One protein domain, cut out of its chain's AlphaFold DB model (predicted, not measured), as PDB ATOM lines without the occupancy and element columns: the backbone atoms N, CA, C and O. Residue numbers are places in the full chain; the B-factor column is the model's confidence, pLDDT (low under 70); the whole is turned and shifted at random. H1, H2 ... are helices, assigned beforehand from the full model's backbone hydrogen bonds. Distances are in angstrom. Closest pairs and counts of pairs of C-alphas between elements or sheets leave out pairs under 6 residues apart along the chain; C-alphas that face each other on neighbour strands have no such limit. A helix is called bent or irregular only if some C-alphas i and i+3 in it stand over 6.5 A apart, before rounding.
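AT A GLANCE: This is residues 461 to 503 of the 503 residues of an uncharacterized protein of Zea mays (UniProt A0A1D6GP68). A short helix, H1, turns tightly into a longer bent helix, H2, and the tail of residues 495 to 503 folds back from the far end of H2, making a loose open horseshoe. The 43 printed residues have two named helices and no named strand, in the class all helix. The whole is only just compact, close to loose, with a radius of gyration of the C-alphas of 10.6 A and spans of 28 by 23 by 15 A.

HOW THE PARTS SIT: H1, residues 465 to 472, has a tight link to H2, residues 476 to 494. By its hydrogen bonds H2 was assigned as one helix, but it is bent, with C-alphas 483 and 486 7.6 A apart. Its arms, H2a, residues 476 to 483, and H2b, residues 486 to 494, are only just about perpendicular, at 70.2 degrees. H1 and H2a touch, the closest C-alphas being those of Leu 470 and Ala 478, 4.5 A apart. They run the same way at a steep tilt of 69.8 degrees, only just short of about perpendicular. H1 and H2b are apart. Every O i to N i+4 pair is within hydrogen-bond range in H1 and H2a, and 4 of 5 are in H2b.

IN THESE COORDINATES: H1 begins at C-alpha 465 (-5.266, -38.613, -30.522) and is 10.4 A long. H2a is 10.6 A long. H2b is 12.7 A long and ends at C-alpha 494 (2.313, -32.993, -52.944).

THE WHOLE: The C-alphas farthest apart, those of Ala 474 and Pro 496, are 28.6 A from each other. The printed part has no cut and ends at Val 503, the chain's last residue. The mean pLDDT of the printed part is 71.4, with residue 461 and residues 490 to 503 under 70.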
ATOM      1  N   LEU A 461     -13.183 -30.525 -35.627       69.69
ATOM      2  CA  LEU A 461     -12.039 -31.191 -36.230       69.69
ATOM      3  C   LEU A 461     -11.700 -32.375 -35.330       69.69
ATOM      4  O   LEU A 461     -11.034 -32.204 -34.306       69.69
ATOM      5  N   ASP A 462     -12.196 -33.559 -35.688       76.68
ATOM      6  CA  ASP A 462     -11.795 -34.805 -35.040       76.68
ATOM      7  C   ASP A 462     -10.308 -35.039 -35.328       76.68
ATOM      8  O   ASP A 462      -9.913 -35.524 -36.388       76.68
ATOM      9  N   THR A 463      -9.466 -34.550 -34.419       76.26
ATOM     10  CA  THR A 463      -8.016 -34.638 -34.545       76.26
ATOM     11  C   THR A 463      -7.581 -35.960 -33.923       76.26
ATOM     12  O   THR A 463      -7.801 -36.144 -32.722       76.26
ATOM     13  N   PRO A 464      -6.937 -36.866 -34.685       82.18
ATOM     14  CA  PRO A 464      -6.483 -38.149 -34.167       82.18
ATOM     15  C   PRO A 464      -5.665 -37.983 -32.875       82.18
ATOM     16  O   PRO A 464      -4.750 -37.151 -32.846       82.18
ATOM     17  N   PRO A 465      -5.938 -38.765 -31.811       82.95
ATOM     18  CA  PRO A 465      -5.266 -38.613 -30.522       82.95
ATOM     19  C   PRO A 465      -3.737 -38.667 -30.603       82.95
ATOM     20  O   PRO A 465      -3.067 -37.965 -29.850       82.95
ATOM     21  N   GLN A 466      -3.173 -39.450 -31.533       83.45
ATOM     22  CA  GLN A 466      -1.725 -39.512 -31.748       83.45
ATOM     23  C   GLN A 466      -1.157 -38.177 -32.238       83.45
ATOM     24  O   GLN A 466      -0.143 -37.728 -31.715       83.45
ATOM     25  N   LEU A 467      -1.824 -37.526 -33.199       80.68
ATOM     26  CA  LEU A 467      -1.405 -36.221 -33.717       80.68
ATOM     27  C   LEU A 467      -1.553 -35.138 -32.657       80.68
ATOM     28  O   LEU A 467      -0.683 -34.283 -32.530       80.68
ATOM     29  N   ARG A 468      -2.624 -35.202 -31.862       84.90
ATOM     30  CA  ARG A 468      -2.807 -34.270 -30.754       84.90
ATOM     31  C   ARG A 468      -1.732 -34.443 -29.679       84.90
ATOM     32  O   ARG A 468      -1.168 -33.448 -29.244       84.90
ATOM     33  N   ARG A 469      -1.392 -35.683 -29.302       90.34
ATOM     34  CA  ARG A 469      -0.262 -35.949 -28.394       90.34
ATOM     35  C   ARG A 469       1.023 -35.348 -28.951       90.34
ATOM     36  O   ARG A 469       1.731 -34.681 -28.220       90.34
ATOM     37  N   LEU A 470       1.290 -35.564 -30.235       86.26
ATOM     38  CA  LEU A 470       2.507 -35.101 -30.892       86.26
ATOM     39  C   LEU A 470       2.602 -33.568 -30.977       86.26
ATOM     40  O   LEU A 470       3.704 -33.039 -31.034       86.26
ATOM     41  N   TRP A 471       1.459 -32.873 -30.983       86.73
ATOM     42  CA  TRP A 471       1.390 -31.411 -30.958       86.73
ATOM     43  C   TRP A 471       1.526 -30.824 -29.542       86.73
ATOM     44  O   TRP A 471       2.135 -29.776 -29.343       86.73
ATOM     45  N   ASP A 472       0.938 -31.488 -28.548       88.97
ATOM     46  CA  ASP A 472       0.858 -30.963 -27.182       88.97
ATOM     47  C   ASP A 472       2.013 -31.456 -26.281       88.97
ATOM     48  O   ASP A 472       2.296 -30.832 -25.257       88.97
ATOM     49  N   SER A 473       2.677 -32.574 -26.616       91.23
ATOM     50  CA  SER A 473       3.741 -33.162 -25.790       91.23
ATOM     51  C   SER A 473       5.132 -32.600 -26.099       91.23
ATOM     52  O   SER A 473       5.396 -32.023 -27.152       91.23
ATOM     53  N   ALA A 474       6.041 -32.760 -25.134       90.62
ATOM     54  CA  ALA A 474       7.448 -32.363 -25.233       90.62
ATOM     55  C   ALA A 474       8.390 -33.574 -25.382       90.62
ATOM     56  O   ALA A 474       9.594 -33.462 -25.157       90.62
ATOM     57  N   ASP A 475       7.834 -34.735 -25.734       92.68
ATOM     58  CA  ASP A 475       8.589 -35.960 -25.988       92.68
ATOM     59  C   ASP A 475       9.544 -35.772 -27.185       92.68
ATOM     60  O   ASP A 475       9.375 -34.872 -28.015       92.68
ATOM     61  N   SER A 476      10.559 -36.630 -27.312       89.48
ATOM     62  CA  SER A 476      11.541 -36.524 -28.403       89.48
ATOM     63  C   SER A 476      10.907 -36.637 -29.795       89.48
ATOM     64  O   SER A 476      11.313 -35.929 -30.720       89.48
ATOM     65  N   ASP A 477       9.879 -37.474 -29.942       85.25
ATOM     66  CA  ASP A 477       9.110 -37.616 -31.176       85.25
ATOM     67  C   ASP A 477       8.262 -36.369 -31.477       85.25
ATOM     68  O   ASP A 477       8.223 -35.927 -32.627       85.25
ATOM     69  N   ALA A 478       7.658 -35.751 -30.460       87.54
ATOM     70  CA  ALA A 478       6.915 -34.497 -30.580       87.54
ATOM     71  C   ALA A 478       7.814 -33.316 -30.957       87.54
ATOM     72  O   ALA A 478       7.489 -32.553 -31.868       87.54
ATOM     73  N   LYS A 479       9.000 -33.203 -30.350       88.65
ATOM     74  CA  LYS A 479      10.000 -32.198 -30.743       88.65
ATOM     75  C   LYS A 479      10.418 -32.377 -32.202       88.65
ATOM     76  O   LYS A 479      10.363 -31.429 -32.982       88.65
ATOM     77  N   HIS A 480      10.740 -33.610 -32.598       85.93
ATOM     78  CA  HIS A 480      11.063 -33.918 -33.988       85.93
ATOM     79  C   HIS A 480       9.902 -33.572 -34.932       85.93
ATOM     80  O   HIS A 480      10.127 -33.023 -36.011       85.93
ATOM     81  N   PHE A 481       8.660 -33.870 -34.549       84.98
ATOM     82  CA  PHE A 481       7.487 -33.494 -35.326       84.98
ATOM     83  C   PHE A 481       7.359 -31.979 -35.478       84.98
ATOM     84  O   PHE A 481       7.219 -31.528 -36.608       84.98
ATOM     85  N   HIS A 482       7.474 -31.192 -34.405       87.07
ATOM     86  CA  HIS A 482       7.422 -29.728 -34.469       87.07
ATOM     87  C   HIS A 482       8.512 -29.133 -35.362       87.07
ATOM     88  O   HIS A 482       8.217 -28.293 -36.218       87.07
ATOM     89  N   ASP A 483       9.746 -29.615 -35.226       87.87
ATOM     90  CA  ASP A 483      10.886 -29.139 -36.013       87.87
ATOM     91  C   ASP A 483      10.716 -29.463 -37.506       87.87
ATOM     92  O   ASP A 483      11.071 -28.669 -38.384       87.87
ATOM     93  N   ASN A 484      10.102 -30.609 -37.815       82.75
ATOM     94  CA  ASN A 484       9.945 -31.099 -39.182       82.75
ATOM     95  C   ASN A 484       8.552 -30.879 -39.777       82.75
ATOM     96  O   ASN A 484       8.344 -31.197 -40.951       82.75
ATOM     97  N   ILE A 485       7.593 -30.305 -39.045       81.90
ATOM     98  CA  ILE A 485       6.196 -30.259 -39.492       81.90
ATOM     99  C   ILE A 485       6.041 -29.523 -40.819       81.90
ATOM    100  O   ILE A 485       5.264 -29.930 -41.676       81.90
ATOM    101  N   ARG A 486       6.840 -28.478 -41.049       78.52
ATOM    102  CA  ARG A 486       6.841 -27.743 -42.321       78.52
ATOM    103  C   ARG A 486       7.253 -28.633 -43.493       78.52
ATOM    104  O   ARG A 486       6.665 -28.527 -44.567       78.52
ATOM    105  N   PHE A 487       8.228 -29.518 -43.286       78.13
ATOM    106  CA  PHE A 487       8.648 -30.494 -44.290       78.13
ATOM    107  C   PHE A 487       7.583 -31.577 -44.488       78.13
ATOM    108  O   PHE A 487       7.249 -31.889 -45.630       78.13
ATOM    109  N   LEU A 488       6.989 -32.085 -43.405       70.25
ATOM    110  CA  LEU A 488       5.914 -33.080 -43.467       70.25
ATOM    111  C   LEU A 488       4.673 -32.539 -44.202       70.25
ATOM    112  O   LEU A 488       4.125 -33.216 -45.072       70.25
ATOM    113  N   MET A 489       4.282 -31.291 -43.927       72.42
ATOM    114  CA  MET A 489       3.168 -30.610 -44.600       72.42
ATOM    115  C   MET A 489       3.465 -30.322 -46.078       72.42
ATOM    116  O   MET A 489       2.576 -30.410 -46.923       72.42
ATOM    117  N   ALA A 490       4.717 -30.014 -46.431       67.71
ATOM    118  CA  ALA A 490       5.105 -29.838 -47.830       67.71
ATOM    119  C   ALA A 490       4.990 -31.148 -48.631       67.71
ATOM    120  O   ALA A 490       4.588 -31.130 -49.796       67.71
ATOM    121  N   ILE A 491       5.303 -32.287 -48.004       63.03
ATOM    122  CA  ILE A 491       5.163 -33.607 -48.625       63.03
ATOM    123  C   ILE A 491       3.682 -33.970 -48.780       63.03
ATOM    124  O   ILE A 491       3.279 -34.395 -49.865       63.03
ATOM    125  N   SER A 492       2.851 -33.749 -47.755       56.27
ATOM    126  CA  SER A 492       1.422 -34.081 -47.823       56.27
ATOM    127  C   SER A 492       0.663 -33.248 -48.862       56.27
ATOM    128  O   SER A 492      -0.166 -33.788 -49.587       56.27
ATOM    129  N   LEU A 493       1.003 -31.969 -49.054       52.05
ATOM    130  CA  LEU A 493       0.413 -31.159 -50.130       52.05
ATOM    131  C   LEU A 493       0.792 -31.658 -51.535       52.05
ATOM    132  O   LEU A 493       0.067 -31.403 -52.497       52.05
ATOM    133  N   SER A 494       1.908 -32.382 -51.671       49.34
ATOM    134  CA  SER A 494       2.313 -32.993 -52.944       49.34
ATOM    135  C   SER A 494       1.678 -34.368 -53.201       49.34
ATOM    136  O   SER A 494       1.703 -34.852 -54.334       49.34
ATOM    137  N   LEU A 495       1.077 -34.982 -52.177       42.43
ATOM    138  CA  LEU A 495       0.473 -36.310 -52.226       42.43
ATOM    139  C   LEU A 495      -0.858 -36.279 -51.457       42.43
ATOM    140  O   LEU A 495      -0.839 -36.451 -50.238       42.43
ATOM    141  N   PRO A 496      -2.015 -36.108 -52.133       42.85
ATOM    142  CA  PRO A 496      -3.306 -35.833 -51.484       42.85
ATOM    143  C   PRO A 496      -3.824 -36.922 -50.521       42.85
ATOM    144  O   PRO A 496      -4.897 -36.758 -49.957       42.85
ATOM    145  N   TYR A 497      -3.073 -38.002 -50.288       41.73
ATOM    146  CA  TYR A 497      -3.459 -39.115 -49.417       41.73
ATOM    147  C   TYR A 497      -2.530 -39.375 -48.217       41.73
ATOM    148  O   TYR A 497      -2.836 -40.256 -47.423       41.73
ATOM    149  N   ILE A 498      -1.436 -38.624 -48.010       41.32
ATOM    150  CA  ILE A 498      -0.496 -38.937 -46.906       41.32
ATOM    151  C   ILE A 498      -0.958 -38.439 -45.528       41.32
ATOM    152  O   ILE A 498      -0.476 -38.935 -44.513       41.32
ATOM    153  N   VAL A 499      -1.939 -37.536 -45.440       38.35
ATOM    154  CA  VAL A 499      -2.385 -37.032 -44.123       38.35
ATOM    155  C   VAL A 499      -2.977 -38.150 -43.244       38.35
ATOM    156  O   VAL A 499      -2.906 -38.059 -42.025       38.35
ATOM    157  N   ALA A 500      -3.462 -39.249 -43.834       37.61
ATOM    158  CA  ALA A 500      -3.969 -40.394 -43.076       37.61
ATOM    159  C   ALA A 500      -2.889 -41.409 -42.644       37.61
ATOM    160  O   ALA A 500      -3.182 -42.270 -41.826       37.61
ATOM    161  N   SER A 501      -1.662 -41.347 -43.179       40.03
ATOM    162  CA  SER A 501      -0.653 -42.412 -43.004       40.03
ATOM    163  C   SER A 501       0.450 -42.101 -41.986       40.03
ATOM    164  O   SER A 501       1.367 -42.902 -41.837       40.03
ATOM    165  N   ILE A 502       0.392 -40.949 -41.308       38.26
ATOM    166  CA  ILE A 502       1.293 -40.625 -40.182       38.26
ATOM    167  C   ILE A 502       0.656 -41.008 -38.822       38.26
ATOM    168  O   ILE A 502       1.295 -40.888 -37.781       38.26
ATOM    169  N   VAL A 503      -0.581 -41.520 -38.822       35.35
ATOM    170  CA  VAL A 503      -1.259 -42.100 -37.646       35.35
ATOM    171  C   VAL A 503      -1.058 -43.607 -37.635       35.35
ATOM    172  O   VAL A 503      -0.761 -44.138 -36.540       35.35
TER     173      VAL A 503